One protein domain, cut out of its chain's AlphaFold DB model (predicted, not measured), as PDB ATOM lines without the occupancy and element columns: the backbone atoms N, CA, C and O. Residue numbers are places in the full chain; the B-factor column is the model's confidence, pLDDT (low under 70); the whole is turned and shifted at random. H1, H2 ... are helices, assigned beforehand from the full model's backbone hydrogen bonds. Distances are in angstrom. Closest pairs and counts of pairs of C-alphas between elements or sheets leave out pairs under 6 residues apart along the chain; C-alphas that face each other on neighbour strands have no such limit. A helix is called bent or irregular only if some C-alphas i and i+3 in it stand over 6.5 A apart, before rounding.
ATOM      1  N   GLY A 372     208.761 170.040 253.350       95.00
ATOM      2  CA  GLY A 372     208.627 171.304 252.635       95.00
ATOM      3  C   GLY A 372     208.157 171.091 251.201       95.00
ATOM      4  O   GLY A 372     207.184 171.712 250.790       95.00
ATOM      5  N   LEU A 373     208.764 170.149 250.474       95.56
ATOM      6  CA  LEU A 373     208.380 169.843 249.094       95.56
ATOM      7  C   LEU A 373     206.950 169.284 249.020       95.56
ATOM      8  O   LEU A 373     206.169 169.718 248.173       95.56
ATOM      9  N   SER A 374     206.568 168.400 249.951       95.88
ATOM     10  CA  SER A 374     205.192 167.893 250.035       95.88
ATOM     11  C   SER A 374     204.175 169.008 250.303       95.88
ATOM     12  O   SER A 374     203.132 169.060 249.654       95.88
ATOM     13  N   LEU A 375     204.503 169.955 251.187       94.75
ATOM     14  CA  LEU A 375     203.640 171.084 251.511       94.75
ATOM     15  C   LEU A 375     203.533 172.051 250.327       94.75
ATOM     16  O   LEU A 375     202.436 172.484 249.983       94.75
ATOM     17  N   THR A 376     204.651 172.347 249.659       96.06
ATOM     18  CA  THR A 376     204.679 173.202 248.466       96.06
ATOM     19  C   THR A 376     203.869 172.611 247.315       96.06
ATOM     20  O   THR A 376     203.274 173.375 246.564       96.06
ATOM     21  N   LEU A 377     203.792 171.282 247.184       96.12
ATOM     22  CA  LEU A 377     202.914 170.621 246.210       96.12
ATOM     23  C   LEU A 377     201.449 170.560 246.667       96.12
ATOM     24  O   LEU A 377     200.548 170.680 245.841       96.12
ATOM     25  N   ALA A 378     201.190 170.406 247.967       96.25
ATOM     26  CA  ALA A 378     199.832 170.315 248.500       96.25
ATOM     27  C   ALA A 378     199.074 171.651 248.433       96.25
ATOM     28  O   ALA A 378     197.899 171.676 248.072       96.25
ATOM     29  N   VAL A 379     199.739 172.770 248.738       96.25
ATOM     30  CA  VAL A 379     199.131 174.113 248.735       96.25
ATOM     31  C   VAL A 379     198.466 174.487 247.398       96.25
ATOM     32  O   VAL A 379     197.308 174.901 247.435       96.25
ATOM     33  N   PRO A 380     199.099 174.339 246.218       95.50
ATOM     34  CA  PRO A 380     198.454 174.668 244.950       95.50
ATOM     35  C   PRO A 380     197.297 173.721 244.617       95.50
ATOM     36  O   PRO A 380     196.301 174.176 244.066       95.50
ATOM     37  N   ILE A 381     197.372 172.438 244.990       94.75
ATOM     38  CA  ILE A 381     196.257 171.494 244.807       94.75
ATOM     39  C   ILE A 381     195.060 171.919 245.666       94.75
ATOM     40  O   ILE A 381     193.933 171.959 245.176       94.75
ATOM     41  N   LEU A 382     195.301 172.297 246.925       92.88
ATOM     42  CA  LEU A 382     194.260 172.822 247.811       92.88
ATOM     43  C   LEU A 382     193.684 174.137 247.289       92.88
ATOM     44  O   LEU A 382     192.469 174.298 247.289       92.88
ATOM     45  N   ALA A 383     194.527 175.049 246.800       94.12
ATOM     46  CA  ALA A 383     194.078 176.306 246.214       94.12
ATOM     47  C   ALA A 383     193.210 176.070 244.969       94.12
ATOM     48  O   ALA A 383     192.160 176.691 244.840       94.12
ATOM     49  N   LEU A 384     193.593 175.137 244.090       92.56
ATOM     50  CA  LEU A 384     192.781 174.739 242.939       92.56
ATOM     51  C   LEU A 384     191.450 174.116 243.369       92.56
ATOM     52  O   LEU A 384     190.417 174.468 242.809       92.56
ATOM     53  N   GLY A 385     191.453 173.250 244.386       87.00
ATOM     54  CA  GLY A 385     190.226 172.696 244.961       87.00
ATOM     55  C   GLY A 385     189.320 173.782 245.549       87.00
ATOM     56  O   GLY A 385     188.113 173.767 245.330       87.00
ATOM     57  N   PHE A 386     189.903 174.771 246.226       86.12
ATOM     58  CA  PHE A 386     189.167 175.891 246.808       86.12
ATOM     59  C   PHE A 386     188.584 176.812 245.731       86.12
ATOM     60  O   PHE A 386     187.428 177.211 245.828       86.12
ATOM     61  N   ILE A 387     189.353 177.110 244.681       89.88
ATOM     62  CA  ILE A 387     188.884 177.883 243.526       89.88
ATOM     63  C   ILE A 387     187.776 177.121 242.801       89.88
ATOM     64  O   ILE A 387     186.768 177.727 242.462       89.88
ATOM     65  N   ALA A 388     187.913 175.809 242.599       83.12
ATOM     66  CA  ALA A 388     186.869 174.998 241.982       83.12
ATOM     67  C   ALA A 388     185.573 175.041 242.806       83.12
ATOM     68  O   ALA A 388     184.516 175.343 242.259       83.12
ATOM     69  N   LEU A 389     185.654 174.854 244.128       79.31
ATOM     70  CA  LEU A 389     184.492 174.948 245.017       79.31
ATOM     71  C   LEU A 389     183.863 176.348 245.016       79.31
ATOM     72  O   LEU A 389     182.643 176.481 244.966       79.31
ATOM     73  N   TYR A 390     184.684 177.396 245.050       83.25
ATOM     74  CA  TYR A 390     184.197 178.770 245.129       83.25
ATOM     75  C   TYR A 390     183.606 179.264 243.802       83.25
ATOM     76  O   TYR A 390     182.554 179.898 243.790       83.25
ATOM     77  N   VAL A 391     184.270 178.967 242.682       82.56
ATOM     78  CA  VAL A 391     183.904 179.476 241.352       82.56
ATOM     79  C   VAL A 391     182.824 178.624 240.691       82.56
ATOM     80  O   VAL A 391     181.955 179.190 240.037       82.56
ATOM     81  N   GLN A 392     182.848 177.294 240.841       72.62
ATOM     82  CA  GLN A 392     181.880 176.423 240.156       72.62
ATOM     83  C   GLN A 392     180.593 176.209 240.955       72.62
ATOM     84  O   GLN A 392     179.533 176.088 240.349       72.62
ATOM     85  N   ASN A 393     180.657 176.211 242.291       63.84
ATOM     86  CA  ASN A 393     179.518 175.810 243.122       63.84
ATOM     87  C   ASN A 393     178.896 176.955 243.932       63.84
ATOM     88  O   ASN A 393     178.105 176.677 244.825       63.84
ATOM     89  N   HIS A 394     179.242 178.225 243.674       69.25
ATOM     90  CA  HIS A 394     178.679 179.391 244.384       69.25
ATOM     91  C   HIS A 394     178.650 179.252 245.928       69.25
ATOM     92  O   HIS A 394     177.795 179.834 246.593       69.25
ATOM     93  N   GLY A 395     179.586 178.496 246.517       60.03
ATOM     94  CA  GLY A 395     179.655 178.283 247.966       60.03
ATOM     95  C   GLY A 395     178.831 177.114 248.524       60.03
ATOM     96  O   GLY A 395     178.742 176.997 249.746       60.03
ATOM     97  N   VAL A 396     178.283 176.222 247.691       62.16
ATOM     98  CA  VAL A 396     177.630 175.001 248.190       62.16
ATOM     99  C   VAL A 396     178.693 174.060 248.766       62.16
ATOM    100  O   VAL A 396     179.528 173.496 248.053       62.16
ATOM    101  N   SER A 397     178.703 173.935 250.095       56.81
ATOM    102  CA  SER A 397     179.643 173.076 250.813       56.81
ATOM    103  C   SER A 397     179.306 171.610 250.563       56.81
ATOM    104  O   SER A 397     178.178 171.174 250.791       56.81
ATOM    105  N   ALA A 398     180.300 170.821 250.149       56.81
ATOM    106  CA  ALA A 398     180.167 169.372 250.134       56.81
ATOM    107  C   ALA A 398     179.865 168.895 251.566       56.81
ATOM    108  O   ALA A 398     180.706 169.013 252.460       56.81
ATOM    109  N   ILE A 399     178.649 168.388 251.793       59.66
ATOM    110  CA  ILE A 399     178.256 167.773 253.063       59.66
ATOM    111  C   ILE A 399     179.161 166.559 253.270       59.66
ATOM    112  O   ILE A 399     179.038 165.548 252.584       59.66
ATOM    113  N   SER A 400     180.109 166.679 254.197       48.91
ATOM    114  CA  SER A 400     181.049 165.611 254.522       48.91
ATOM    115  C   SER A 400     180.372 164.597 255.441       48.91
ATOM    116  O   SER A 400     180.171 164.861 256.625       48.91
ATOM    117  N   GLY A 401     180.001 163.438 254.889       56.44
ATOM    118  CA  GLY A 401     179.734 162.224 255.667       56.44
ATOM    119  C   GLY A 401     178.480 162.239 256.546       56.44
ATOM    120  O   GLY A 401     178.412 161.483 257.514       56.44
ATOM    121  N   GLY A 402     177.492 163.080 256.239       56.16
ATOM    122  CA  GLY A 402     176.199 163.065 256.925       56.16
ATOM    123  C   GLY A 402     175.330 161.892 256.467       56.16
ATOM    124  O   GLY A 402     175.348 161.523 255.297       56.16
ATOM    125  N   PHE A 403     174.526 161.344 257.378       61.97
ATOM    126  CA  PHE A 403     173.509 160.301 257.160       61.97
ATOM    127  C   PHE A 403     172.693 160.462 255.857       61.97
ATOM    128  O   PHE A 403     172.347 159.473 255.220       61.97
ATOM    129  N   LEU A 404     172.471 161.702 255.406       63.88
ATOM    130  CA  LEU A 404     171.823 162.039 254.136       63.88
ATOM    131  C   LEU A 404     172.591 161.544 252.897       63.88
ATOM    132  O   LEU A 404     171.979 161.046 251.962       63.88
ATOM    133  N   GLN A 405     173.923 161.630 252.888       64.88
ATOM    134  CA  GLN A 405     174.758 161.103 251.803       64.88
ATOM    135  C   GLN A 405     174.674 159.572 251.745       64.88
ATOM    136  O   GLN A 405     174.647 158.992 250.661       64.88
ATOM    137  N   LEU A 406     174.591 158.921 252.910       63.31
ATOM    138  CA  LEU A 406     174.402 157.475 252.994       63.31
ATOM    139  C   LEU A 406     172.996 157.081 252.521       63.31
ATOM    140  O   LEU A 406     172.872 156.155 251.732       63.31
ATOM    141  N   LEU A 407     171.952 157.817 252.917       65.62
ATOM    142  CA  LEU A 407     170.582 157.626 252.427       65.62
ATOM    143  C   LEU A 407     170.515 157.765 250.903       65.62
ATOM    144  O   LEU A 407     170.124 156.821 250.231       65.62
ATOM    145  N   MET A 408     171.009 158.877 250.357       60.62
ATOM    146  CA  MET A 408     170.990 159.170 248.916       60.62
ATOM    147  C   MET A 408     171.757 158.135 248.078       60.62
ATOM    148  O   MET A 408     171.440 157.946 246.908       60.62
ATOM    149  N   THR A 409     172.754 157.453 248.656       58.22
ATOM    150  CA  THR A 409     173.533 156.410 247.962       58.22
ATOM    151  C   THR A 409     173.045 154.979 248.215       58.22
ATOM    152  O   THR A 409     173.462 154.080 247.487       58.22
ATOM    153  N   THR A 410     172.170 154.738 249.201       58.22
ATOM    154  CA  THR A 410     171.734 153.377 249.595       58.22
ATOM    155  C   THR A 410     170.242 153.095 249.415       58.22
ATOM    156  O   THR A 410     169.855 151.924 249.418       58.22
ATOM    157  N   THR A 411     169.383 154.097 249.200       55.09
ATOM    158  CA  THR A 411     167.968 153.848 248.873       55.09
ATOM    159  C   THR A 411     167.800 153.318 247.446       55.09
ATOM    160  O   THR A 411     167.987 154.046 246.477       55.09
ATOM    161  N   GLY A 412     167.407 152.048 247.313       52.56
ATOM    162  CA  GLY A 412     166.838 151.508 246.073       52.56
ATOM    163  C   GLY A 412     165.395 151.983 245.851       52.56
ATOM    164  O   GLY A 412     164.703 152.300 246.821       52.56
ATOM    165  N   ARG A 413     164.972 152.015 244.574       46.38
ATOM    166  CA  ARG A 413     163.651 152.406 244.022       46.38
ATOM    167  C   ARG A 413     162.486 152.379 245.015       46.38
ATOM    168  O   ARG A 413     161.708 151.429 245.070       46.38
ATOM    169  N   THR A 414     162.345 153.446 245.780       60.22
ATOM    170  CA  THR A 414     161.239 153.659 246.713       60.22
ATOM    171  C   THR A 414     160.781 155.106 246.574       60.22
ATOM    172  O   THR A 414     161.535 155.951 246.106       60.22
ATOM    173  N   SER A 415     159.536 155.388 246.967       57.91
ATOM    174  CA  SER A 415     158.899 156.718 246.997       57.91
ATOM    175  C   SER A 415     159.817 157.934 247.285       57.91
ATOM    176  O   SER A 415     159.634 158.946 246.603       57.91
ATOM    177  N   PRO A 416     160.830 157.884 248.182       57.34
ATOM    178  CA  PRO A 416     161.799 158.978 248.342       57.34
ATOM    179  C   PRO A 416     162.581 159.356 247.070       57.34
ATOM    180  O   PRO A 416     162.917 160.526 246.912       57.34
ATOM    181  N   GLU A 417     162.820 158.442 246.123       60.62
ATOM    182  CA  GLU A 417     163.485 158.743 244.842       60.62
ATOM    183  C   GLU A 417     162.681 159.752 244.012       60.62
ATOM    184  O   GLU A 417     163.263 160.636 243.390       60.62
ATOM    185  N   ALA A 418     161.346 159.692 244.050       62.91
ATOM    186  CA  ALA A 418     160.484 160.619 243.316       62.91
ATOM    187  C   ALA A 418     160.521 162.048 243.888       62.91
ATOM    188  O   ALA A 418     160.315 163.013 243.153       62.91
ATOM    189  N   VAL A 419     160.804 162.190 245.187       61.94
ATOM    190  CA  VAL A 419     160.959 163.495 245.849       61.94
ATOM    191  C   VAL A 419     162.385 164.022 245.655       61.94
ATOM    192  O   VAL A 419     162.579 165.199 245.358       61.94
ATOM    193  N   VAL A 420     163.385 163.136 245.710       60.78
ATOM    194  CA  VAL A 420     164.799 163.465 245.468       60.78
ATOM    195  C   VAL A 420     165.073 163.831 244.005       60.78
ATOM    196  O   VAL A 420     165.888 164.707 243.750       60.78
ATOM    197  N   THR A 421     164.395 163.205 243.038       59.03
ATOM    198  CA  THR A 421     164.564 163.515 241.601       59.03
ATOM    199  C   THR A 421     163.791 164.754 241.150       59.03
ATOM    200  O   THR A 421     164.174 165.369 240.158       59.03
ATOM    201  N   LYS A 422     162.731 165.158 241.870       61.81
ATOM    202  CA  LYS A 422     161.973 166.392 241.589       61.81
ATOM    203  C   LYS A 422     162.548 167.637 242.274       61.81
ATOM    204  O   LYS A 422     162.318 168.742 241.791       61.81
ATOM    205  N   GLY A 423     163.283 167.477 243.375       56.41
ATOM    206  CA  GLY A 423     163.944 168.570 244.092       56.41
ATOM    207  C   GLY A 423     165.427 168.704 243.736       56.41
ATOM    208  O   GLY A 423     166.100 167.724 243.446       56.41
ATOM    209  N   SER A 424     165.975 169.917 243.833       54.34
ATOM    210  CA  SER A 424     167.402 170.256 243.644       54.34
ATOM    211  C   SER A 424     168.359 169.624 244.688       54.34
ATOM    212  O   SER A 424     169.448 170.142 244.940       54.34
ATOM    213  N   GLY A 425     167.976 168.507 245.316       53.09
ATOM    214  CA  GLY A 425     168.704 167.852 246.404       53.09
ATOM    215  C   GLY A 425     170.007 167.170 245.976       53.09
ATOM    216  O   GLY A 425     170.788 166.758 246.830       53.09
TER     217      GLY A 425
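AT A GLANCE: This is residues 372 to 425 of the 517 residues of an uncharacterized protein of Alternaria tenuissima (UniProt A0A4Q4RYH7). One long straight helix, H1, makes an arm at one end of a drawn-out chain, and an extended link leads from it to a small, open hook at the other end, where the short helices H2 and H3 follow one another without packing together. It is loosely formed: no helix touches another, and residues 372 to 385 of H1 stand free. The printed part has 54 residues with three named helices, in the order H1, H2, H3, and no named strand; the class is all helix. The whole is extended, with a radius of gyration of the C-alphas of 16.7 A, and its C-alphas span 52 by 21 by 14 A, a rod.

HOW THE PARTS SIT: Start with the longest helix, H1, residues 372 to 392, which touches no helix. Past it, look for H2 at residues 403 to 410; H1 and H2 are apart, with no C-alpha of the one within 8 A of the other. Farther on is H3, residues 416 to 422, which is apart from H1. H2 and H3 are apart too, but only just, their closest C-alphas being 8.3 A from each other. Besides the stretch in H1, residues 399 to 406, of which 403 to 406 belong to H2, stand free, and so do residues 409 to 415. In the backbones of H2 and H3 you will find every O i to N i+4 pair within hydrogen-bond range; in H1 it is 15 of 17.

IN THESE COORDINATES: Find C-alpha 372, of Gly 372, at (208.627, 171.304, 252.635); from there H1 runs 30.0 A to C-alpha 392 at (181.880, 176.423, 240.156). H1 is neither bent nor irregular, but only just: C-alphas 377 and 380 are 6.2 A apart. Next look at C-alpha 403, of Phe 403, at (173.509, 160.301, 257.160), where H2 begins; it ends at Thr 410, 10.4 A away from C-alpha to C-alpha. H3 goes from Pro 416 to Lys 422, 10.0 A, and its last C-alpha is at (161.973, 166.392, 241.589).

THE WHOLE: The two C-alphas farthest apart are those of Gly 372 and Ser 415, at 52.1 A, while the first and last printed C-alphas, of Gly 372 and Gly 425, are 40.6 A apart. The printed part has no cut. Follow the 10 residues from 393 to 402 for the link between H1 and H2, which is short; the 5 residues from 411 to 415 make a tight link between H2 and H3, and no link is long. In the B-factor column, the mean pLDDT of the printed part is 71.2; H1 has a mean of 90, and residues 393 to 425 are under 70, the model's low confidence.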